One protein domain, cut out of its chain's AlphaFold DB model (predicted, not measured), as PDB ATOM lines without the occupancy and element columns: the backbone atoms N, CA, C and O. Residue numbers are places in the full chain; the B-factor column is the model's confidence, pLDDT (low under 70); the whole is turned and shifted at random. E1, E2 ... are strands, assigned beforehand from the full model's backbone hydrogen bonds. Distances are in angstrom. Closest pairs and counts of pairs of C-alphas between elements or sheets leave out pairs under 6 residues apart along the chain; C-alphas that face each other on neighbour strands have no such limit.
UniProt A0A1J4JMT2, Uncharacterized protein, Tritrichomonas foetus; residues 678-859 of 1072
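Overview. This is residues 678 to 859 of the 1072 residues of an uncharacterized protein of Tritrichomonas foetus (UniProt A0A1J4JMT2). The printed part is wound in stacked turns, an irregular solenoid whose strands stack into walls, with the hairpin E2 and E3 at one end and E14 and E15 at the other. One wall with E1, E5 and E7 and another with E4 and E6 meet at the bent strand E8; E9 and E12 stack on beyond it, and E10, E13 and E15 make a further wall, E11 and E14 a small one. There are 182 residues with 15 named strands, E1 to E15 along the chain, and no named helix; the class is all strand, with under half of the residues in named elements. The ten-strand sheet is branched and mixed, while E10 E13 E15 and E11 E14 are parallel sheets. The whole is compact, with a radius of gyration of the C-alphas of 16.4 A, and rounded, spanning 44 by 35 by 33 A.

Arrangement. The N and O pairs named here are within hydrogen-bond range. Begin in the twisted branched sheet with E1, residues 678 to 681, E2, residues 684 to 688, and E3, residues 693 to 697: a meander, each strand the antiparallel neighbour of the one before, in two hairpins, with N 679 and O 686 at 2.8 A and N 685 and O 696 at 2.9 A. On the other side of E1 from E2 lies E5, residues 717 to 722, parallel, with N 678 and O 719 at 2.9 A. Parallel to E5 is E7, residues 742 to 748, with N 718 and O 743 at 2.9 A. The edge strand E4, residues 704 to 708, is parallel to E6, residues 731 to 736, with N 706 and O 731 at 2.7 A. Now look at E8, residues 758 to 768, which bends by 135 degrees at residue 761: E6, beside residues 758 to 762, and E7, beside residues 764 to 768, lie on one side of it, with N 734 and O 759 at 2.8 A and N 744 and O 765 at 2.7 A. On the other side lies E9, residues 790 to 796, with N 766 and O 793 at 2.8 A; E12, residues 818 to 822, is parallel to E9, with N 792 and O 819 at 2.9 A. In the next sheet E13, residues 829 to 834, is the inner strand between E10, residues 803 to 808, and E15, residues 852 to 856, with N 806 and O 831 at 2.9 A and N 834 and O 855 at 2.8 A. E11, residues 812 to 814, is parallel to E14, residues 838 to 841, with N 814 and O 840 at 3.1 A.

Along the chain. Find C-alpha 678 at (63.347, 46.038, 86.171), where E1 begins, and C-alpha 856 at (50.576, 32.649, 60.173), where E15 ends. From first to last C-alpha E7 measures 19.9 A and E9 18.9 A, while the bent E8 spans 13.0 A.

Size, cuts and confidence. The two C-alphas farthest apart are those of Lys 691 and Lys 859, 47.6 A. The printed part has no cut, and its one long link is residues 769 to 789, from E8 to E9. Mean pLDDT of the printed part is 71.8; 71 residues are under 70, among them 776 to 792, 810 to 828 and 839 to 852.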
ATOM      1  N   ILE A 678      63.713  44.781  86.823       90.19
ATOM      2  CA  ILE A 678      63.347  46.038  86.171       90.19
ATOM      3  C   ILE A 678      61.824  46.118  86.109       90.19
ATOM      4  O   ILE A 678      61.186  45.164  85.670       90.19
ATOM      5  N   GLU A 679      61.236  47.251  86.483       90.19
ATOM      6  CA  GLU A 679      59.795  47.481  86.368       90.19
ATOM      7  C   GLU A 679      59.467  48.773  85.630       90.19
ATOM      8  O   GLU A 679      59.966  49.851  85.962       90.19
ATOM      9  N   TYR A 680      58.574  48.661  84.648       88.12
ATOM     10  CA  TYR A 680      57.917  49.810  84.041       88.12
ATOM     11  C   TYR A 680      56.837  50.353  84.967       88.12
ATOM     12  O   TYR A 680      55.858  49.666  85.263       88.12
ATOM     13  N   THR A 681      56.988  51.618  85.346       86.81
ATOM     14  CA  THR A 681      56.017  52.374  86.140       86.81
ATOM     15  C   THR A 681      55.381  53.471  85.282       86.81
ATOM     16  O   THR A 681      55.919  53.861  84.246       86.81
ATOM     17  N   ASN A 682      54.254  54.039  85.721       83.75
ATOM     18  CA  ASN A 682      53.583  55.133  84.997       83.75
ATOM     19  C   ASN A 682      54.422  56.427  84.893       83.75
ATOM     20  O   ASN A 682      54.045  57.354  84.180       83.75
ATOM     21  N   THR A 683      55.527  56.529  85.632       83.69
ATOM     22  CA  THR A 683      56.359  57.739  85.719       83.69
ATOM     23  C   THR A 683      57.820  57.513  85.323       83.69
ATOM     24  O   THR A 683      58.611  58.456  85.397       83.69
ATOM     25  N   GLY A 684      58.197  56.296  84.919       87.12
ATOM     26  CA  GLY A 684      59.579  55.921  84.604       87.12
ATOM     27  C   GLY A 684      59.871  54.449  84.898       87.12
ATOM     28  O   GLY A 684      59.002  53.599  84.707       87.12
ATOM     29  N   TRP A 685      61.067  54.143  85.402       89.44
ATOM     30  CA  TRP A 685      61.532  52.767  85.619       89.44
ATOM     31  C   TRP A 685      62.070  52.556  87.036       89.44
ATOM     32  O   TRP A 685      62.799  53.406  87.549       89.44
ATOM     33  N   HIS A 686      61.749  51.410  87.633       89.94
ATOM     34  CA  HIS A 686      62.341  50.926  88.882       89.94
ATOM     35  C   HIS A 686      63.383  49.851  88.570       89.94
ATOM     36  O   HIS A 686      63.115  48.959  87.764       89.94
ATOM     37  N   ILE A 687      64.570  49.932  89.173       88.50
ATOM     38  CA  ILE A 687      65.703  49.047  88.876       88.50
ATOM     39  C   ILE A 687      66.269  48.457  90.160       88.50
ATOM     40  O   ILE A 687      66.550  49.181  91.116       88.50
ATOM     41  N   GLU A 688      66.539  47.153  90.134       89.25
ATOM     42  CA  GLU A 688      67.258  46.457  91.195       89.25
ATOM     43  C   GLU A 688      68.517  45.756  90.675       89.25
ATOM     44  O   GLU A 688      68.542  45.104  89.623       89.25
ATOM     45  N   THR A 689      69.564  45.847  91.486       84.69
ATOM     46  CA  THR A 689      70.826  45.121  91.354       84.69
ATOM     47  C   THR A 689      71.089  44.343  92.651       84.69
ATOM     48  O   THR A 689      70.479  44.640  93.679       84.69
ATOM     49  N   PRO A 690      72.069  43.419  92.704       80.69
ATOM     50  CA  PRO A 690      72.457  42.750  93.945       80.69
ATOM     51  C   PRO A 690      72.900  43.680  95.084       80.69
ATOM     52  O   PRO A 690      73.086  43.204  96.203       80.69
ATOM     53  N   LYS A 691      73.170  44.961  94.803       78.88
ATOM     54  CA  LYS A 691      73.721  45.916  95.775       78.88
ATOM     55  C   LYS A 691      72.778  47.068  96.100       78.88
ATOM     56  O   LYS A 691      72.843  47.586  97.209       78.88
ATOM     57  N   GLU A 692      71.963  47.491  95.141       80.25
ATOM     58  CA  GLU A 692      71.222  48.753  95.190       80.25
ATOM     59  C   GLU A 692      69.879  48.632  94.460       80.25
ATOM     60  O   GLU A 692      69.765  47.871  93.496       80.25
ATOM     61  N   GLN A 693      68.897  49.418  94.908       86.19
ATOM     62  CA  GLN A 693      67.593  49.609  94.269       86.19
ATOM     63  C   GLN A 693      67.349  51.110  94.092       86.19
ATOM     64  O   GLN A 693      67.616  51.882  95.019       86.19
ATOM     65  N   TYR A 694      66.880  51.535  92.920       85.75
ATOM     66  CA  TYR A 694      66.655  52.952  92.626       85.75
ATOM     67  C   TYR A 694      65.613  53.181  91.524       85.75
ATOM     68  O   TYR A 694      65.391  52.327  90.667       85.75
ATOM     69  N   ASP A 695      65.010  54.376  91.533       86.31
ATOM     70  CA  ASP A 695      64.028  54.825  90.541       86.31
ATOM     71  C   ASP A 695      64.620  55.862  89.584       86.31
ATOM     72  O   ASP A 695      65.343  56.777  89.991       86.31
ATOM     73  N   VAL A 696      64.241  55.771  88.312       85.44
ATOM     74  CA  VAL A 696      64.516  56.785  87.290       85.44
ATOM     75  C   VAL A 696      63.184  57.316  86.777       85.44
ATOM     76  O   VAL A 696      62.443  56.598  86.112       85.44
ATOM     77  N   GLN A 697      62.866  58.571  87.103       85.44
ATOM     78  CA  GLN A 697      61.553  59.172  86.851       85.44
ATOM     79  C   GLN A 697      61.633  60.376  85.903       85.44
ATOM     80  O   GLN A 697      62.597  61.139  85.925       85.44
ATOM     81  N   GLY A 698      60.580  60.584  85.104       81.00
ATOM     82  CA  GLY A 698      60.366  61.824  84.347       81.00
ATOM     83  C   GLY A 698      61.236  62.009  83.097       81.00
ATOM     84  O   GLY A 698      61.417  63.142  82.648       81.00
ATOM     85  N   ILE A 699      61.777  60.927  82.526       83.81
ATOM     86  CA  ILE A 699      62.644  60.967  81.334       83.81
ATOM     87  C   ILE A 699      61.936  60.302  80.155       83.81
ATOM     88  O   ILE A 699      62.039  59.096  79.968       83.81
ATOM     89  N   ARG A 700      61.208  61.085  79.350       82.88
ATOM     90  CA  ARG A 700      60.542  60.589  78.136       82.88
ATOM     91  C   ARG A 700      61.418  60.850  76.916       82.88
ATOM     92  O   ARG A 700      61.664  62.006  76.581       82.88
ATOM     93  N   HIS A 701      61.873  59.792  76.261       84.81
ATOM     94  CA  HIS A 701      62.705  59.888  75.069       84.81
ATOM     95  C   HIS A 701      62.475  58.654  74.184       84.81
ATOM     96  O   HIS A 701      62.479  57.550  74.720       84.81
ATOM     97  N   PRO A 702      62.301  58.814  72.860       76.50
ATOM     98  CA  PRO A 702      61.841  57.723  71.998       76.50
ATOM     99  C   PRO A 702      62.897  56.638  71.730       76.50
ATOM    100  O   PRO A 702      62.568  55.512  71.402       76.50
ATOM    101  N   ASN A 703      64.187  56.960  71.887       82.38
ATOM    102  CA  ASN A 703      65.292  56.057  71.541       82.38
ATOM    103  C   ASN A 703      66.279  55.868  72.707       82.38
ATOM    104  O   ASN A 703      67.446  56.256  72.608       82.38
ATOM    105  N   ILE A 704      65.817  55.330  73.839       87.56
ATOM    106  CA  ILE A 704      66.709  54.879  74.922       87.56
ATOM    107  C   ILE A 704      66.839  53.360  74.848       87.56
ATOM    108  O   ILE A 704      65.848  52.654  74.982       87.56
ATOM    109  N   THR A 705      68.058  52.849  74.678       87.31
ATOM    110  CA  THR A 705      68.337  51.407  74.714       87.31
ATOM    111  C   THR A 705      69.319  51.062  75.823       87.31
ATOM    112  O   THR A 705      70.412  51.610  75.889       87.31
ATOM    113  N   MET A 706      68.978  50.103  76.672       87.12
ATOM    114  CA  MET A 706      69.861  49.538  77.679       87.12
ATOM    115  C   MET A 706      70.462  48.226  77.175       87.12
ATOM    116  O   MET A 706      69.744  47.260  76.924       87.12
ATOM    117  N   LYS A 707      71.791  48.175  77.051       84.88
ATOM    118  CA  LYS A 707      72.527  46.953  76.734       84.88
ATOM    119  C   LYS A 707      72.803  46.162  78.012       84.88
ATOM    120  O   LYS A 707      73.498  46.642  78.906       84.88
ATOM    121  N   ILE A 708      72.304  44.931  78.066       81.31
ATOM    122  CA  ILE A 708      72.461  44.009  79.193       81.31
ATOM    123  C   ILE A 708      73.350  42.851  78.742       81.31
ATOM    124  O   ILE A 708      72.969  42.060  77.884       81.31
ATOM    125  N   THR A 709      74.545  42.751  79.334       75.81
ATOM    126  CA  THR A 709      75.539  41.715  78.978       75.81
ATOM    127  C   THR A 709      75.854  40.731  80.098       75.81
ATOM    128  O   THR A 709      76.567  39.748  79.890       75.81
ATOM    129  N   LYS A 710      75.356  40.990  81.314       72.31
ATOM    130  CA  LYS A 710      75.630  40.184  82.507       72.31
ATOM    131  C   LYS A 710      74.396  40.102  83.399       72.31
ATOM    132  O   LYS A 710      73.804  41.121  83.727       72.31
ATOM    133  N   ILE A 711      74.087  38.892  83.852       75.62
ATOM    134  CA  ILE A 711      73.159  38.612  84.952       75.62
ATOM    135  C   ILE A 711      73.986  38.104  86.149       75.62
ATOM    136  O   ILE A 711      75.065  37.531  85.940       75.62
ATOM    137  N   PRO A 712      73.549  38.315  87.406       76.31
ATOM    138  CA  PRO A 712      74.219  37.739  88.566       76.31
ATOM    139  C   PRO A 712      74.358  36.220  88.435       76.31
ATOM    140  O   PRO A 712      73.384  35.502  88.221       76.31
ATOM    141  N   SER A 713      75.572  35.701  88.619       72.06
ATOM    142  CA  SER A 713      75.844  34.262  88.507       72.06
ATOM    143  C   SER A 713      75.109  33.417  89.554       72.06
ATOM    144  O   SER A 713      74.991  32.208  89.366       72.06
ATOM    145  N   SER A 714      74.659  34.039  90.650       73.81
ATOM    146  CA  SER A 714      73.913  33.411  91.744       73.81
ATOM    147  C   SER A 714      72.456  33.114  91.390       73.81
ATOM    148  O   SER A 714      71.956  32.074  91.803       73.81
ATOM    149  N   THR A 715      71.786  33.998  90.644       75.56
ATOM    150  CA  THR A 715      70.374  33.834  90.254       75.56
ATOM    151  C   THR A 715      70.234  33.331  88.826       75.56
ATOM    152  O   THR A 715      69.314  32.575  88.541       75.56
ATOM    153  N   ARG A 716      71.136  33.744  87.919       81.50
ATOM    154  CA  ARG A 716      71.019  33.541  86.461       81.50
ATOM    155  C   ARG A 716      69.648  33.947  85.905       81.50
ATOM    156  O   ARG A 716      69.249  33.463  84.850       81.50
ATOM    157  N   GLN A 717      68.970  34.860  86.598       86.38
ATOM    158  CA  GLN A 717      67.627  35.317  86.290       86.38
ATOM    159  C   GLN A 717      67.555  36.847  86.328       86.38
ATOM    160  O   GLN A 717      68.078  37.463  87.262       86.38
ATOM    161  N   LEU A 718      66.894  37.425  85.326       88.38
ATOM    162  CA  LEU A 718      66.461  38.821  85.271       88.38
ATOM    163  C   LEU A 718      64.936  38.854  85.169       88.38
ATOM    164  O   LEU A 718      64.372  38.199  84.294       88.38
ATOM    165  N   ILE A 719      64.281  39.628  86.031       90.19
ATOM    166  CA  ILE A 719      62.830  39.832  85.993       90.19
ATOM    167  C   ILE A 719      62.538  41.186  85.339       90.19
ATOM    168  O   ILE A 719      63.066  42.204  85.780       90.19
ATOM    169  N   ILE A 720      61.690  41.209  84.310       89.62
ATOM    170  CA  ILE A 720      61.161  42.443  83.717       89.62
ATOM    171  C   ILE A 720      59.654  42.473  83.947       89.62
ATOM    172  O   ILE A 720      58.910  41.668  83.387       89.62
ATOM    173  N   ASN A 721      59.211  43.400  84.785       89.19
ATOM    174  CA  ASN A 721      57.818  43.586  85.160       89.19
ATOM    175  C   ASN A 721      57.215  44.808  84.451       89.19
ATOM    176  O   ASN A 721      57.887  45.821  84.254       89.19
ATOM    177  N   CYS A 722      55.934  44.740  84.100       85.50
ATOM    178  CA  CYS A 722      55.176  45.906  83.662       85.50
ATOM    179  C   CYS A 722      53.887  46.066  84.469       85.50
ATOM    180  O   CYS A 722      52.997  45.215  84.427       85.50
ATOM    181  N   THR A 723      53.781  47.193  85.175       82.69
ATOM    182  CA  THR A 723      52.566  47.623  85.888       82.69
ATOM    183  C   THR A 723      52.004  48.940  85.338       82.69
ATOM    184  O   THR A 723      50.972  49.428  85.804       82.69
ATOM    185  N   ALA A 724      52.673  49.522  84.338       82.12
ATOM    186  CA  ALA A 724      52.298  50.780  83.710       82.12
ATOM    187  C   ALA A 724      51.214  50.606  82.635       82.12
ATOM    188  O   ALA A 724      51.229  49.643  81.873       82.12
ATOM    189  N   LEU A 725      50.320  51.593  82.525       79.56
ATOM    190  CA  LEU A 725      49.329  51.673  81.440       79.56
ATOM    191  C   LEU A 725      49.858  52.436  80.212       79.56
ATOM    192  O   LEU A 725      49.411  52.183  79.099       79.56
ATOM    193  N   ASP A 726      50.801  53.364  80.418       78.94
ATOM    194  CA  ASP A 726      51.502  54.134  79.375       78.94
ATOM    195  C   ASP A 726      52.994  54.240  79.756       78.94
ATOM    196  O   ASP A 726      53.421  55.240  80.346       78.94
ATOM    197  N   PRO A 727      53.785  53.166  79.564       77.75
ATOM    198  CA  PRO A 727      55.175  53.136  79.991       77.75
ATOM    199  C   PRO A 727      56.047  54.067  79.154       77.75
ATOM    200  O   PRO A 727      55.866  54.239  77.950       77.75
ATOM    201  N   TYR A 728      57.063  54.623  79.804       82.31
ATOM    202  CA  TYR A 728      58.094  55.402  79.133       82.31
ATOM    203  C   TYR A 728      59.004  54.438  78.351       82.31
ATOM    204  O   TYR A 728      59.465  53.438  78.907       82.31
ATOM    205  N   GLU A 729      59.242  54.727  77.068       80.31
ATOM    206  CA  GLU A 729      59.972  53.846  76.145       80.31
ATOM    207  C   GLU A 729      61.419  53.599  76.607       80.31
ATOM    208  O   GLU A 729      62.221  54.524  76.742       80.31
ATOM    209  N   LEU A 730      61.748  52.328  76.848       84.25
ATOM    210  CA  LEU A 730      63.092  51.837  77.137       84.25
ATOM    211  C   LEU A 730      63.268  50.501  76.417       84.25
ATOM    212  O   LEU A 730      62.534  49.558  76.666       84.25
ATOM    213  N   TYR A 731      64.234  50.397  75.518       85.00
ATOM    214  CA  TYR A 731      64.525  49.142  74.832       85.00
ATOM    215  C   TYR A 731      65.606  48.375  75.591       85.00
ATOM    216  O   TYR A 731      66.546  48.974  76.110       85.00
ATOM    217  N   PHE A 732      65.519  47.050  75.639       84.62
ATOM    218  CA  PHE A 732      66.527  46.187  76.244       84.62
ATOM    219  C   PHE A 732      67.228  45.383  75.158       84.62
ATOM    220  O   PHE A 732      66.625  44.501  74.557       84.62
ATOM    221  N   ALA A 733      68.509  45.671  74.936       81.50
ATOM    222  CA  ALA A 733      69.396  44.886  74.089       81.50
ATOM    223  C   ALA A 733      70.113  43.840  74.950       81.50
ATOM    224  O   ALA A 733      71.107  44.140  75.616       81.50
ATOM    225  N   ILE A 734      69.586  42.620  74.966       80.06
ATOM    226  CA  ILE A 734      70.029  41.547  75.857       80.06
ATOM    227  C   ILE A 734      70.906  40.569  75.078       80.06
ATOM    228  O   ILE A 734      70.434  39.923  74.150       80.06
ATOM    229  N   GLU A 735      72.179  40.447  75.464       74.62
ATOM    230  CA  GLU A 735      73.143  39.544  74.826       74.62
ATOM    231  C   GLU A 735      74.042  38.880  75.864       74.62
ATOM    232  O   GLU A 735      74.849  39.546  76.517       74.62
ATOM    233  N   TYR A 736      73.963  37.554  75.983       71.31
ATOM    234  CA  TYR A 736      74.829  36.801  76.892       71.31
ATOM    235  C   TYR A 736      75.872  35.989  76.129       71.31
ATOM    236  O   TYR A 736      75.553  35.160  75.284       71.31
ATOM    237  N   ALA A 737      77.141  36.190  76.487       58.72
ATOM    238  CA  ALA A 737      78.283  35.503  75.879       58.72
ATOM    239  C   ALA A 737      78.488  34.053  76.375       58.72
ATOM    240  O   ALA A 737      79.426  33.384  75.947       58.72
ATOM    241  N   SER A 738      77.679  33.572  77.326       59.72
ATOM    242  CA  SER A 738      77.859  32.264  77.964       59.72
ATOM    243  C   SER A 738      76.920  31.214  77.375       59.72
ATOM    244  O   SER A 738      75.743  31.491  77.188       59.72
ATOM    245  N   ALA A 739      77.417  29.986  77.199       56.81
ATOM    246  CA  ALA A 739      76.598  28.807  76.892       56.81
ATOM    247  C   ALA A 739      75.695  28.363  78.065       56.81
ATOM    248  O   ALA A 739      74.936  27.405  77.943       56.81
ATOM    249  N   ALA A 740      75.804  29.007  79.233       60.12
ATOM    250  CA  ALA A 740      74.900  28.765  80.344       60.12
ATOM    251  C   ALA A 740      73.521  29.375  80.059       60.12
ATOM    252  O   ALA A 740      73.425  30.525  79.638       60.12
ATOM    253  N   VAL A 741      72.464  28.622  80.364       62.03
ATOM    254  CA  VAL A 741      71.080  29.093  80.268       62.03
ATOM    255  C   VAL A 741      70.872  30.279  81.214       62.03
ATOM    256  O   VAL A 741      71.026  30.137  82.431       62.03
ATOM    257  N   ASN A 742      70.550  31.439  80.643       78.38
ATOM    258  CA  ASN A 742      70.125  32.632  81.372       78.38
ATOM    259  C   ASN A 742      68.609  32.763  81.254       78.38
ATOM    260  O   ASN A 742      68.071  32.609  80.159       78.38
ATOM    261  N   VAL A 743      67.941  33.048  82.369       82.25
ATOM    262  CA  VAL A 743      66.484  33.142  82.445       82.25
ATOM    263  C   VAL A 743      66.052  34.609  82.440       82.25
ATOM    264  O   VAL A 743      66.491  35.406  83.266       82.25
ATOM    265  N   LEU A 744      65.173  34.967  81.515       86.62
ATOM    266  CA  LEU A 744      64.486  36.247  81.445       86.62
ATOM    267  C   LEU A 744      63.021  36.025  81.812       86.62
ATOM    268  O   LEU A 744      62.261  35.516  80.998       86.62
ATOM    269  N   GLN A 745      62.610  36.397  83.016       88.69
ATOM    270  CA  GLN A 745      61.220  36.266  83.438       88.69
ATOM    271  C   GLN A 745      60.449  37.545  83.123       88.69
ATOM    272  O   GLN A 745      60.754  38.603  83.668       88.69
ATOM    273  N   LEU A 746      59.424  37.444  82.279       86.94
ATOM    274  CA  LEU A 746      58.468  38.529  82.080       86.94
ATOM    275  C   LEU A 746      57.360  38.421  83.132       86.94
ATOM    276  O   LEU A 746      56.792  37.352  83.342       86.94
ATOM    277  N   ALA A 747      57.061  39.518  83.817       84.44
ATOM    278  CA  ALA A 747      56.024  39.604  84.844       84.44
ATOM    279  C   ALA A 747      55.080  40.785  84.565       84.44
ATOM    280  O   ALA A 747      55.417  41.678  83.788       84.44
ATOM    281  N   GLY A 748      53.902  40.792  85.192       79.19
ATOM    282  CA  GLY A 748      52.907  41.855  85.009       79.19
ATOM    283  C   GLY A 748      52.011  41.661  83.782       79.19
ATOM    284  O   GLY A 748      51.946  40.563  83.228       79.19
ATOM    285  N   ASP A 749      51.298  42.721  83.392       74.38
ATOM    286  CA  ASP A 749      50.364  42.715  82.259       74.38
ATOM    287  C   ASP A 749      50.925  43.535  81.093       74.38
ATOM    288  O   ASP A 749      51.067  44.756  81.172       74.38
ATOM    289  N   TRP A 750      51.259  42.837  80.009       76.00
ATOM    290  CA  TRP A 750      51.841  43.417  78.798       76.00
ATOM    291  C   TRP A 750      50.811  43.624  77.682       76.00
ATOM    292  O   TRP A 750      51.120  44.286  76.693       76.00
ATOM    293  N   THR A 751      49.587  43.110  77.842       66.56
ATOM    294  CA  THR A 751      48.520  43.220  76.831       66.56
ATOM    295  C   THR A 751      48.088  44.656  76.482       66.56
ATOM    296  O   THR A 751      47.725  44.883  75.328       66.56
ATOM    297  N   PRO A 752      48.157  45.667  77.380       59.16
ATOM    298  CA  PRO A 752      47.769  47.042  77.042       59.16
ATOM    299  C   PRO A 752      48.784  47.797  76.166       59.16
ATOM    300  O   PRO A 752      48.503  48.917  75.733       59.16
ATOM    301  N   LEU A 753      49.981  47.246  75.943       64.06
ATOM    302  CA  LEU A 753      51.120  48.002  75.426       64.06
ATOM    303  C   LEU A 753      51.233  47.947  73.899       64.06
ATOM    304  O   LEU A 753      51.056  46.908  73.275       64.06
ATOM    305  N   LYS A 754      51.627  49.075  73.292       66.62
ATOM    306  CA  LYS A 754      52.034  49.165  71.872       66.62
ATOM    307  C   LYS A 754      53.552  49.120  71.673       66.62
ATOM    308  O   LYS A 754      54.035  49.398  70.578       66.62
ATOM    309  N   ILE A 755      54.302  48.835  72.735       68.44
ATOM    310  CA  ILE A 755      55.764  48.860  72.738       68.44
ATOM    311  C   ILE A 755      56.262  47.421  72.865       68.44
ATOM    312  O   ILE A 755      55.813  46.678  73.733       68.44
ATOM    313  N   TYR A 756      57.220  47.057  72.013       76.12
ATOM    314  CA  TYR A 756      57.918  45.772  72.021       76.12
ATOM    315  C   TYR A 756      59.381  46.036  72.419       76.12
ATOM    316  O   TYR A 756      60.220  46.278  71.548       76.12
ATOM    317  N   PRO A 757      59.706  46.120  73.725       74.31
ATOM    318  CA  PRO A 757      60.980  46.689  74.164       74.31
ATOM    319  C   PRO A 757      62.154  45.710  74.097       74.31
ATOM    320  O   PRO A 757      63.298  46.117  74.268       74.31
ATOM    321  N   LEU A 758      61.903  44.418  73.900       78.31
ATOM    322  CA  LEU A 758      62.926  43.382  74.008       78.31
ATOM    323  C   LEU A 758      63.613  43.128  72.663       78.31
ATOM    324  O   LEU A 758      62.966  42.700  71.708       78.31
ATOM    325  N   ILE A 759      64.930  43.331  72.636       76.81
ATOM    326  CA  ILE A 759      65.840  43.026  71.529       76.81
ATOM    327  C   ILE A 759      66.826  41.969  72.036       76.81
ATOM    328  O   ILE A 759      67.620  42.226  72.943       76.81
ATOM    329  N   ILE A 760      66.770  40.762  71.483       73.56
ATOM    330  CA  ILE A 760      67.386  39.579  72.099       73.56
ATOM    331  C   ILE A 760      68.469  38.979  71.194       73.56
ATOM    332  O   ILE A 760      68.265  38.818  69.990       73.56
ATOM    333  N   GLY A 761      69.610  38.616  71.790       67.00
ATOM    334  CA  GLY A 761      70.712  37.884  71.163       67.00
ATOM    335  C   GLY A 761      71.397  36.886  72.110       67.00
ATOM    336  O   GLY A 761      71.361  37.024  73.330       67.00
ATOM    337  N   GLY A 762      72.053  35.867  71.551       67.38
ATOM    338  CA  GLY A 762      72.667  34.761  72.301       67.38
ATOM    339  C   GLY A 762      71.673  33.658  72.688       67.38
ATOM    340  O   GLY A 762      70.598  33.565  72.103       67.38
ATOM    341  N   THR A 763      72.049  32.805  73.651       71.38
ATOM    342  CA  THR A 763      71.197  31.722  74.183       71.38
ATOM    343  C   THR A 763      70.434  32.197  75.425       71.38
ATOM    344  O   THR A 763      71.040  32.398  76.482       71.38
ATOM    345  N   ILE A 764      69.116  32.396  75.313       76.38
ATOM    346  CA  ILE A 764      68.267  32.968  76.378       76.38
ATOM    347  C   ILE A 764      67.011  32.124  76.575       76.38
ATOM    348  O   ILE A 764      66.327  31.818  75.606       76.38
ATOM    349  N   THR A 765      66.670  31.806  77.826       80.88
ATOM    350  CA  THR A 765      65.362  31.249  78.191       80.88
ATOM    351  C   THR A 765      64.438  32.361  78.656       80.88
ATOM    352  O   THR A 765      64.725  32.998  79.659       80.88
ATOM    353  N   ILE A 766      63.321  32.588  77.972       81.31
ATOM    354  CA  ILE A 766      62.305  33.559  78.378       81.31
ATOM    355  C   ILE A 766      61.177  32.827  79.091       81.31
ATOM    356  O   ILE A 766      60.528  31.964  78.507       81.31
ATOM    357  N   GLU A 767      60.931  33.187  80.342       84.81
ATOM    358  CA  GLU A 767      59.800  32.717  81.126       84.81
ATOM    359  C   GLU A 767      58.619  33.675  80.978       84.81
ATOM    360  O   GLU A 767      58.693  34.827  81.406       84.81
ATOM    361  N   VAL A 768      57.525  33.198  80.381       78.06
ATOM    362  CA  VAL A 768      56.319  34.001  80.130       78.06
ATOM    363  C   VAL A 768      55.091  33.419  80.846       78.06
ATOM    364  O   VAL A 768      54.789  32.232  80.685       78.06
ATOM    365  N   PRO A 769      54.355  34.220  81.640       75.12
ATOM    366  CA  PRO A 769      53.133  33.774  82.306       75.12
ATOM    367  C   PRO A 769      51.850  34.050  81.498       75.12
ATOM    368  O   PRO A 769      50.783  33.604  81.913       75.12
ATOM    369  N   PHE A 770      51.933  34.754  80.365       76.38
ATOM    370  CA  PHE A 770      50.801  35.211  79.537       76.38
ATOM    371  C   PHE A 770      50.928  34.762  78.065       76.38
ATOM    372  O   PHE A 770      51.919  34.135  77.690       76.38
ATOM    373  N   GLU A 771      49.897  35.020  77.248       72.50
ATOM    374  CA  GLU A 771      49.812  34.554  75.848       72.50
ATOM    375  C   GLU A 771      50.465  35.508  74.836       72.50
ATOM    376  O   GLU A 771      51.056  35.039  73.869       72.50
ATOM    377  N   ASP A 772      50.424  36.821  75.061       74.25
ATOM    378  CA  ASP A 772      50.992  37.810  74.137       74.25
ATOM    379  C   ASP A 772      52.423  38.172  74.537       74.25
ATOM    380  O   ASP A 772      52.630  38.755  75.601       74.25
ATOM    381  N   ILE A 773      53.427  37.867  73.706       73.88
ATOM    382  CA  ILE A 773      54.810  38.227  74.049       73.88
ATOM    383  C   ILE A 773      55.195  39.599  73.461       73.88
ATOM    384  O   ILE A 773      55.173  39.764  72.239       73.88
ATOM    385  N   PRO A 774      55.654  40.563  74.284       72.62
ATOM    386  CA  PRO A 774      56.133  41.879  73.847       72.62
ATOM    387  C   PRO A 774      57.564  41.823  73.254       72.62
ATOM    388  O   PRO A 774      58.452  42.584  73.646       72.62
ATOM    389  N   LEU A 775      57.819  40.891  72.331       73.31
ATOM    390  CA  LEU A 775      59.112  40.729  71.652       73.31
ATOM    391  C   LEU A 775      59.148  41.503  70.342       73.31
ATOM    392  O   LEU A 775      58.200  41.436  69.564       73.31
ATOM    393  N   ASN A 776      60.269  42.177  70.079       68.44
ATOM    394  CA  ASN A 776      60.536  42.784  68.785       68.44
ATOM    395  C   ASN A 776      61.583  41.960  68.031       68.44
ATOM    396  O   ASN A 776      62.752  41.917  68.414       68.44
ATOM    397  N   PHE A 777      61.146  41.298  66.962       63.22
ATOM    398  CA  PHE A 777      62.010  40.524  66.069       63.22
ATOM    399  C   PHE A 777      62.442  41.311  64.827       63.22
ATOM    400  O   PHE A 777      63.165  40.770  63.994       63.22
ATOM    401  N   ASP A 778      62.041  42.580  64.727       57.81
ATOM    402  CA  ASP A 778      62.420  43.477  63.646       57.81
ATOM    403  C   ASP A 778      63.944  43.678  63.617       57.81
ATOM    404  O   ASP A 778      64.585  44.151  64.565       57.81
ATOM    405  N   ASP A 779      64.544  43.283  62.506       55.72
ATOM    406  CA  ASP A 779      65.965  43.399  62.220       55.72
ATOM    407  C   ASP A 779      66.400  44.832  61.897       55.72
ATOM    408  O   ASP A 779      67.579  45.163  62.050       55.72
ATOM    409  N   ARG A 780      65.465  45.744  61.610       51.59
ATOM    410  CA  ARG A 780      65.767  47.164  61.372       51.59
ATOM    411  C   ARG A 780      66.305  47.884  62.612       51.59
ATOM    412  O   ARG A 780      66.991  48.892  62.479       51.59
ATOM    413  N   ILE A 781      66.072  47.380  63.827       52.44
ATOM    414  CA  ILE A 781      66.687  47.944  65.048       52.44
ATOM    415  C   ILE A 781      68.114  47.383  65.268       52.44
ATOM    416  O   ILE A 781      68.934  47.977  65.975       52.44
ATOM    417  N   GLN A 782      68.478  46.285  64.593       53.00
ATOM    418  CA  GLN A 782      69.779  45.611  64.729       53.00
ATOM    419  C   GLN A 782      70.920  46.321  63.981       53.00
ATOM    420  O   GLN A 782      72.087  46.019  64.241       53.00
ATOM    421  N   TYR A 783      70.639  47.333  63.143       52.88
ATOM    422  CA  TYR A 783      71.685  48.216  62.600       52.88
ATOM    423  C   TYR A 783      72.545  48.853  63.710       52.88
ATOM    424  O   TYR A 783      73.735  49.094  63.501       52.88
ATOM    425  N   TYR A 784      71.977  49.060  64.906       56.56
ATOM    426  CA  TYR A 784      72.697  49.572  66.078       56.56
ATOM    427  C   TYR A 784      73.352  48.474  66.936       56.56
ATOM    428  O   TYR A 784      74.361  48.732  67.596       56.56
ATOM    429  N   PHE A 785      72.823  47.243  66.916       60.16
ATOM    430  CA  PHE A 785      73.294  46.118  67.731       60.16
ATOM    431  C   PHE A 785      73.433  44.849  66.879       60.16
ATOM    432  O   PHE A 785      72.458  44.156  66.604       60.16
ATOM    433  N   LYS A 786      74.667  44.526  66.477       59.22
ATOM    434  CA  LYS A 786      74.972  43.286  65.747       59.22
ATOM    435  C   LYS A 786      74.996  42.099  66.714       59.22
ATOM    436  O   LYS A 786      75.931  42.003  67.507       59.22
ATOM    437  N   PHE A 787      74.014  41.200  66.621       62.31
ATOM    438  CA  PHE A 787      73.995  39.939  67.374       62.31
ATOM    439  C   PHE A 787      74.437  38.776  66.470       62.31
ATOM    440  O   PHE A 787      73.787  38.533  65.456       62.31
ATOM    441  N   PRO A 788      75.519  38.051  66.806       55.47
ATOM    442  CA  PRO A 788      76.081  37.010  65.942       55.47
ATOM    443  C   PRO A 788      75.322  35.668  65.955       55.47
ATOM    444  O   PRO A 788      75.606  34.820  65.118       55.47
ATOM    445  N   ARG A 789      74.408  35.437  66.911       55.50
ATOM    446  CA  ARG A 789      73.628  34.190  67.063       55.50
ATOM    447  C   ARG A 789      72.380  34.448  67.913       55.50
ATOM    448  O   ARG A 789      72.480  35.231  68.860       55.50
ATOM    449  N   LYS A 790      71.239  33.805  67.628       62.12
ATOM    450  CA  LYS A 790      69.990  33.962  68.403       62.12
ATOM    451  C   LYS A 790      69.350  32.599  68.707       62.12
ATOM    452  O   LYS A 790      68.539  32.108  67.939       62.12
ATOM    453  N   ASP A 791      69.665  32.008  69.855       61.91
ATOM    454  CA  ASP A 791      68.966  30.804  70.323       61.91
ATOM    455  C   ASP A 791      67.994  31.206  71.433       61.91
ATOM    456  O   ASP A 791      68.384  31.446  72.577       61.91
ATOM    457  N   ILE A 792      66.714  31.323  71.096       67.62
ATOM    458  CA  ILE A 792      65.691  31.791  72.030       67.62
ATOM    459  C   ILE A 792      64.872  30.587  72.477       67.62
ATOM    460  O   ILE A 792      64.172  29.956  71.686       67.62
ATOM    461  N   ILE A 793      64.961  30.270  73.767       70.88
ATOM    462  CA  ILE A 793      64.162  29.238  74.413       70.88
ATOM    463  C   ILE A 793      62.954  29.909  75.063       70.88
ATOM    464  O   ILE A 793      63.113  30.684  75.998       70.88
ATOM    465  N   LEU A 794      61.737  29.624  74.617       70.75
ATOM    466  CA  LEU A 794      60.529  30.143  75.266       70.75
ATOM    467  C   LEU A 794      59.975  29.090  76.240       70.75
ATOM    468  O   LEU A 794      59.720  27.946  75.858       70.75
ATOM    469  N   ASN A 795      59.797  29.474  77.507       71.38
ATOM    470  CA  ASN A 795      59.268  28.638  78.582       71.38
ATOM    471  C   ASN A 795      58.002  29.282  79.173       71.38
ATOM    472  O   ASN A 795      58.050  30.365  79.753       71.38
ATOM    473  N   LYS A 796      56.845  28.630  79.042       67.44
ATOM    474  CA  LYS A 796      55.589  29.146  79.607       67.44
ATOM    475  C   LYS A 796      55.459  28.691  81.061       67.44
ATOM    476  O   LYS A 796      55.441  27.496  81.336       67.44
ATOM    477  N   THR A 797      55.350  29.632  81.999       66.38
ATOM    478  CA  THR A 797      55.355  29.344  83.450       66.38
ATOM    479  C   THR A 797      53.965  29.382  84.105       66.38
ATOM    480  O   THR A 797      53.823  29.058  85.285       66.38
ATOM    481  N   GLY A 798      52.917  29.740  83.351       61.16
ATOM    482  CA  GLY A 798      51.521  29.785  83.816       61.16
ATOM    483  C   GLY A 798      50.843  28.406  83.965       61.16
ATOM    484  O   GLY A 798      51.222  27.432  83.318       61.16
ATOM    485  N   ARG A 799      49.807  28.302  84.818       54.44
ATOM    486  CA  ARG A 799      49.081  27.040  85.098       54.44
ATOM    487  C   ARG A 799      47.944  26.735  84.095       54.44
ATOM    488  O   ARG A 799      46.941  27.434  84.088       54.44
ATOM    489  N   LEU A 800      48.091  25.590  83.414       52.78
ATOM    490  CA  LEU A 800      47.099  24.606  82.911       52.78
ATOM    491  C   LEU A 800      46.003  25.018  81.891       52.78
ATOM    492  O   LEU A 800      44.901  25.411  82.260       52.78
ATOM    493  N   SER A 801      46.245  24.652  80.626       53.44
ATOM    494  CA  SER A 801      45.271  24.107  79.657       53.44
ATOM    495  C   SER A 801      46.009  23.125  78.724       53.44
ATOM    496  O   SER A 801      47.216  23.268  78.529       53.44
ATOM    497  N   SER A 802      45.330  22.102  78.185       58.84
ATOM    498  CA  SER A 802      45.936  21.108  77.272       58.84
ATOM    499  C   SER A 802      46.276  21.678  75.891       58.84
ATOM    500  O   SER A 802      47.147  21.142  75.215       58.84
ATOM    501  N   ASN A 803      45.611  22.773  75.513       64.56
ATOM    502  CA  ASN A 803      45.884  23.557  74.315       64.56
ATOM    503  C   ASN A 803      46.204  24.982  74.755       64.56
ATOM    504  O   ASN A 803      45.359  25.652  75.358       64.56
ATOM    505  N   GLN A 804      47.423  25.424  74.491       72.12
ATOM    506  CA  GLN A 804      47.904  26.750  74.860       72.12
ATOM    507  C   GLN A 804      48.086  27.592  73.606       72.12
ATOM    508  O   GLN A 804      48.583  27.074  72.613       72.12
ATOM    509  N   ILE A 805      47.731  28.877  73.656       74.81
ATOM    510  CA  ILE A 805      47.998  29.817  72.565       74.81
ATOM    511  C   ILE A 805      49.085  30.798  73.011       74.81
ATOM    512  O   ILE A 805      49.189  31.142  74.194       74.81
ATOM    513  N   LEU A 806      49.943  31.175  72.070       76.75
ATOM    514  CA  LEU A 806      50.964  32.195  72.236       76.75
ATOM    515  C   LEU A 806      50.985  33.077  70.988       76.75
ATOM    516  O   LEU A 806      51.170  32.565  69.888       76.75
ATOM    517  N   THR A 807      50.802  34.383  71.136       76.50
ATOM    518  CA  THR A 807      50.755  35.321  70.007       76.50
ATOM    519  C   THR A 807      52.032  36.153  69.952       76.50
ATOM    520  O   THR A 807      52.473  36.724  70.953       76.50
ATOM    521  N   ILE A 808      52.621  36.242  68.762       77.88
ATOM    522  CA  ILE A 808      53.753  37.109  68.438       77.88
ATOM    523  C   ILE A 808      53.245  38.199  67.491       77.88
ATOM    524  O   ILE A 808      52.833  37.916  66.367       77.88
ATOM    525  N   ASN A 809      53.286  39.453  67.950       73.81
ATOM    526  CA  ASN A 809      52.765  40.622  67.228       73.81
ATOM    527  C   ASN A 809      53.847  41.443  66.496       73.81
ATOM    528  O   ASN A 809      53.583  42.562  66.065       73.81
ATOM    529  N   SER A 810      55.067  40.919  66.363       68.75
ATOM    530  CA  SER A 810      56.158  41.528  65.585       68.75
ATOM    531  C   SER A 810      56.274  40.858  64.218       68.75
ATOM    532  O   SER A 810      56.004  39.664  64.102       68.75
ATOM    533  N   ILE A 811      56.726  41.601  63.200       64.06
ATOM    534  CA  ILE A 811      57.260  40.991  61.968       64.06
ATOM    535  C   ILE A 811      58.503  40.186  62.365       64.06
ATOM    536  O   ILE A 811      59.279  40.642  63.212       64.06
ATOM    537  N   VAL A 812      58.664  38.988  61.803       63.75
ATOM    538  CA  VAL A 812      59.793  38.099  62.100       63.75
ATOM    539  C   VAL A 812      60.586  37.839  60.822       63.75
ATOM    540  O   VAL A 812      60.046  37.311  59.852       63.75
ATOM    541  N   TYR A 813      61.873  38.183  60.849       60.34
ATOM    542  CA  TYR A 813      62.853  37.812  59.828       60.34
ATOM    543  C   TYR A 813      63.704  36.639  60.339       60.34
ATOM    544  O   TYR A 813      64.447  36.788  61.314       60.34
ATOM    545  N   PHE A 814      63.607  35.469  59.699       59.91
ATOM    546  CA  PHE A 814      64.404  34.285  60.038       59.91
ATOM    547  C   PHE A 814      65.593  34.145  59.077       59.91
ATOM    548  O   PHE A 814      65.515  33.444  58.069       59.91
ATOM    549  N   ASP A 815      66.713  34.801  59.397       49.25
ATOM    550  CA  ASP A 815      67.981  34.659  58.665       49.25
ATOM    551  C   ASP A 815      68.984  33.776  59.456       49.25
ATOM    552  O   ASP A 815      69.407  34.154  60.553       49.25
ATOM    553  N   ILE A 816      69.268  32.573  58.923       41.12
ATOM    554  CA  ILE A 816      70.346  31.554  59.123       41.12
ATOM    555  C   ILE A 816      70.881  31.230  60.548       41.12
ATOM    556  O   ILE A 816      71.685  30.321  60.726       41.12
ATOM    557  N   THR A 817      70.463  31.886  61.632       43.28
ATOM    558  CA  THR A 817      70.971  31.551  62.990       43.28
ATOM    559  C   THR A 817      69.967  31.732  64.126       43.28
ATOM    560  O   THR A 817      70.364  31.727  65.295       43.28
ATOM    561  N   THR A 818      68.678  31.908  63.814       52.03
ATOM    562  CA  THR A 818      67.653  32.078  64.853       52.03
ATOM    563  C   THR A 818      66.918  30.769  65.111       52.03
ATOM    564  O   THR A 818      66.002  30.430  64.367       52.03
ATOM    565  N   SER A 819      67.294  30.042  66.168       53.84
ATOM    566  CA  SER A 819      66.533  28.875  66.624       53.84
ATOM    567  C   SER A 819      65.546  29.295  67.717       53.84
ATOM    568  O   SER A 819      65.928  29.792  68.779       53.84
ATOM    569  N   LEU A 820      64.248  29.129  67.455       58.66
ATOM    570  CA  LEU A 820      63.211  29.224  68.483       58.66
ATOM    571  C   LEU A 820      62.957  27.817  69.017       58.66
ATOM    572  O   LEU A 820      62.369  26.985  68.332       58.66
ATOM    573  N   THR A 821      63.416  27.542  70.236       58.00
ATOM    574  CA  THR A 821      63.190  26.254  70.902       58.00
ATOM    575  C   THR A 821      62.160  26.431  72.011       58.00
ATOM    576  O   THR A 821      62.183  27.411  72.745       58.00
ATOM    577  N   PHE A 822      61.258  25.471  72.191       61.19
ATOM    578  CA  PHE A 822      60.270  25.525  73.267       61.19
ATOM    579  C   PHE A 822      60.467  24.334  74.191       61.19
ATOM    580  O   PHE A 822      60.314  23.180  73.789       61.19
ATOM    581  N   SER A 823      60.807  24.607  75.447       55.44
ATOM    582  CA  SER A 823      60.875  23.580  76.481       55.44
ATOM    583  C   SER A 823      59.536  23.540  77.210       55.44
ATOM    584  O   SER A 823      59.345  24.262  78.185       55.44
ATOM    585  N   HIS A 824      58.594  22.720  76.742       56.91
ATOM    586  CA  HIS A 824      57.391  22.423  77.524       56.91
ATOM    587  C   HIS A 824      57.581  21.089  78.260       56.91
ATOM    588  O   HIS A 824      58.031  20.108  77.672       56.91
ATOM    589  N   TYR A 825      57.276  21.056  79.558       52.66
ATOM    590  CA  TYR A 825      57.481  19.889  80.434       52.66
ATOM    591  C   TYR A 825      56.241  18.973  80.547       52.66
ATOM    592  O   TYR A 825      56.231  18.058  81.366       52.66
ATOM    593  N   LEU A 826      55.180  19.230  79.774       53.59
ATOM    594  CA  LEU A 826      53.882  18.542  79.867       53.59
ATOM    595  C   LEU A 826      53.335  18.218  78.468       53.59
ATOM    596  O   LEU A 826      53.472  19.065  77.585       53.59
ATOM    597  N   ASP A 827      52.674  17.059  78.330       55.69
ATOM    598  CA  ASP A 827      52.090  16.427  77.121       55.69
ATOM    599  C   ASP A 827      50.950  17.222  76.415       55.69
ATOM    600  O   ASP A 827      49.968  16.645  75.951       55.69
ATOM    601  N   GLY A 828      51.011  18.558  76.378       60.66
ATOM    602  CA  GLY A 828      50.005  19.434  75.753       60.66
ATOM    603  C   GLY A 828      50.464  20.052  74.428       60.66
ATOM    604  O   GLY A 828      51.665  20.165  74.175       60.66
ATOM    605  N   LYS A 829      49.505  20.501  73.605       70.19
ATOM    606  CA  LYS A 829      49.759  21.193  72.334       70.19
ATOM    607  C   LYS A 829      49.926  22.701  72.561       70.19
ATOM    608  O   LYS A 829      49.059  23.343  73.161       70.19
ATOM    609  N   LEU A 830      51.011  23.282  72.051       73.19
ATOM    610  CA  LEU A 830      51.238  24.735  72.042       73.19
ATOM    611  C   LEU A 830      51.002  25.275  70.627       73.19
ATOM    612  O   LEU A 830      51.689  24.875  69.698       73.19
ATOM    613  N   THR A 831      50.058  26.196  70.457       78.69
ATOM    614  CA  THR A 831      49.805  26.897  69.194       78.69
ATOM    615  C   THR A 831      50.404  28.296  69.241       78.69
ATOM    616  O   THR A 831      50.050  29.100  70.099       78.69
ATOM    617  N   ILE A 832      51.277  28.609  68.293       77.00
ATOM    618  CA  ILE A 832      51.898  29.922  68.150       77.00
ATOM    619  C   ILE A 832      51.241  30.650  66.987       77.00
ATOM    620  O   ILE A 832      51.158  30.108  65.889       77.00
ATOM    621  N   ILE A 833      50.790  31.876  67.217       80.69
ATOM    622  CA  ILE A 833      50.188  32.732  66.202       80.69
ATOM    623  C   ILE A 833      51.162  33.864  65.885       80.69
ATOM    624  O   ILE A 833      51.405  34.728  66.724       80.69
ATOM    625  N   PHE A 834      51.687  33.890  64.663       80.75
ATOM    626  CA  PHE A 834      52.343  35.068  64.100       80.75
ATOM    627  C   PHE A 834      51.252  35.991  63.553       80.75
ATOM    628  O   PHE A 834      50.614  35.687  62.539       80.75
ATOM    629  N   ALA A 835      50.971  37.071  64.286       75.88
ATOM    630  CA  ALA A 835      49.904  38.007  63.940       75.88
ATOM    631  C   ALA A 835      50.268  38.889  62.734       75.88
ATOM    632  O   ALA A 835      49.379  39.243  61.964       75.88
ATOM    633  N   ASN A 836      51.562  39.171  62.548       73.19
ATOM    634  CA  ASN A 836      52.112  39.823  61.357       73.19
ATOM    635  C   ASN A 836      52.816  38.794  60.456       73.19
ATOM    636  O   ASN A 836      53.121  37.681  60.894       73.19
ATOM    637  N   GLY A 837      53.073  39.165  59.202       65.62
ATOM    638  CA  GLY A 837      53.736  38.310  58.218       65.62
ATOM    639  C   GLY A 837      55.158  37.879  58.596       65.62
ATOM    640  O   GLY A 837      55.837  38.507  59.412       65.62
ATOM    641  N   ILE A 838      55.600  36.788  57.967       71.62
ATOM    642  CA  ILE A 838      56.973  36.279  58.004       71.62
ATOM    643  C   ILE A 838      57.605  36.577  56.642       71.62
ATOM    644  O   ILE A 838      57.198  36.004  55.631       71.62
ATOM    645  N   ASP A 839      58.572  37.490  56.605       63.31
ATOM    646  CA  ASP A 839      59.106  38.019  55.342       63.31
ATOM    647  C   ASP A 839      60.209  37.151  54.714       63.31
ATOM    648  O   ASP A 839      60.461  37.287  53.521       63.31
ATOM    649  N   LEU A 840      60.882  36.276  55.472       59.50
ATOM    650  CA  LEU A 840      61.847  35.322  54.910       59.50
ATOM    651  C   LEU A 840      62.150  34.189  55.894       59.50
ATOM    652  O   LEU A 840      62.420  34.456  57.070       59.50
ATOM    653  N   ILE A 841      62.150  32.943  55.414       62.28
ATOM    654  CA  ILE A 841      62.584  31.763  56.176       62.28
ATOM    655  C   ILE A 841      63.774  31.124  55.479       62.28
ATOM    656  O   ILE A 841      63.644  30.674  54.343       62.28
ATOM    657  N   LYS A 842      64.909  31.061  56.185       52.00
ATOM    658  CA  LYS A 842      66.142  30.448  55.678       52.00
ATOM    659  C   LYS A 842      66.566  29.129  56.333       52.00
ATOM    660  O   LYS A 842      67.524  28.525  55.873       52.00
ATOM    661  N   ASP A 843      65.874  28.652  57.363       50.62
ATOM    662  CA  ASP A 843      66.171  27.354  57.989       50.62
ATOM    663  C   ASP A 843      64.910  26.708  58.579       50.62
ATOM    664  O   ASP A 843      63.950  27.396  58.942       50.62
ATOM    665  N   GLU A 844      64.921  25.377  58.702       51.69
ATOM    666  CA  GLU A 844      63.856  24.622  59.365       51.69
ATOM    667  C   GLU A 844      63.753  24.983  60.854       51.69
ATOM    668  O   GLU A 844      64.722  24.913  61.617       51.69
ATOM    669  N   ILE A 845      62.535  25.281  61.313       54.81
ATOM    670  CA  ILE A 845      62.248  25.328  62.747       54.81
ATOM    671  C   ILE A 845      62.312  23.892  63.282       54.81
ATOM    672  O   ILE A 845      61.471  23.059  62.937       54.81
ATOM    673  N   GLN A 846      63.290  23.594  64.144       50.06
ATOM    674  CA  GLN A 846      63.398  22.276  64.773       50.06
ATOM    675  C   GLN A 846      62.104  21.938  65.528       50.06
ATOM    676  O   GLN A 846      61.722  22.618  66.484       50.06
ATOM    677  N   LYS A 847      61.436  20.851  65.123       49.44
ATOM    678  CA  LYS A 847      60.313  20.281  65.875       49.44
ATOM    679  C   LYS A 847      60.830  19.811  67.235       49.44
ATOM    680  O   LYS A 847      61.571  18.834  67.328       49.44
ATOM    681  N   GLY A 848      60.452  20.515  68.300       49.50
ATOM    682  CA  GLY A 848      60.652  20.031  69.664       49.50
ATOM    683  C   GLY A 848      59.917  18.702  69.894       49.50
ATOM    684  O   GLY A 848      59.040  18.323  69.125       49.50
ATOM    685  N   LYS A 849      60.230  17.999  70.991       47.91
ATOM    686  CA  LYS A 849      59.575  16.728  71.377       47.91
ATOM    687  C   LYS A 849      58.057  16.830  71.637       47.91
ATOM    688  O   LYS A 849      57.425  15.799  71.834       47.91
ATOM    689  N   ASN A 850      57.491  18.037  71.651       55.69
ATOM    690  CA  ASN A 850      56.080  18.309  71.932       55.69
ATOM    691  C   ASN A 850      55.361  18.780  70.655       55.69
ATOM    692  O   ASN A 850      55.990  19.393  69.792       55.69
ATOM    693  N   GLU A 851      54.047  18.559  70.551       64.31
ATOM    694  CA  GLU A 851      53.230  19.074  69.441       64.31
ATOM    695  C   GLU A 851      53.143  20.610  69.499       64.31
ATOM    696  O   GLU A 851      52.362  21.185  70.261       64.31
ATOM    697  N   ILE A 852      53.965  21.294  68.702       68.38
ATOM    698  CA  ILE A 852      53.888  22.745  68.507       68.38
ATOM    699  C   ILE A 852      53.240  23.009  67.151       68.38
ATOM    700  O   ILE A 852      53.754  22.575  66.121       68.38
ATOM    701  N   GLY A 853      52.116  23.720  67.157       73.62
ATOM    702  CA  GLY A 853      51.440  24.193  65.955       73.62
ATOM    703  C   GLY A 853      51.770  25.656  65.681       73.62
ATOM    704  O   GLY A 853      51.796  26.457  66.608       73.62
ATOM    705  N   TYR A 854      51.968  26.032  64.419       80.44
ATOM    706  CA  TYR A 854      52.191  27.429  64.027       80.44
ATOM    707  C   TYR A 854      51.045  27.935  63.145       80.44
ATOM    708  O   TYR A 854      50.594  27.230  62.247       80.44
ATOM    709  N   ILE A 855      50.575  29.155  63.380       83.62
ATOM    710  CA  ILE A 855      49.549  29.841  62.590       83.62
ATOM    711  C   ILE A 855      50.128  31.172  62.115       83.62
ATOM    712  O   ILE A 855      50.605  31.961  62.926       83.62
ATOM    713  N   ILE A 856      50.051  31.441  60.814       85.00
ATOM    714  CA  ILE A 856      50.576  32.649  60.173       85.00
ATOM    715  C   ILE A 856      49.399  33.431  59.579       85.00
ATOM    716  O   ILE A 856      48.740  32.987  58.631       85.00
ATOM    717  N   ARG A 857      49.090  34.595  60.163       83.25
ATOM    718  CA  ARG A 857      47.845  35.333  59.880       83.25
ATOM    719  C   ARG A 857      47.886  36.255  58.663       83.25
ATOM    720  O   ARG A 857      46.823  36.600  58.166       83.25
ATOM    721  N   GLU A 858      49.063  36.644  58.183       83.62
ATOM    722  CA  GLU A 858      49.179  37.613  57.086       83.62
ATOM    723  C   GLU A 858      49.770  36.971  55.823       83.62
ATOM    724  O   GLU A 858      49.028  36.585  54.923       83.62
ATOM    725  N   LYS A 859      51.094  36.804  55.769       84.88
ATOM    726  CA  LYS A 859      51.810  36.197  54.641       84.88
ATOM    727  C   LYS A 859      53.078  35.481  55.110       84.88
ATOM    728  O   LYS A 859      53.628  35.839  56.151       84.88
TER     729      LYS A 859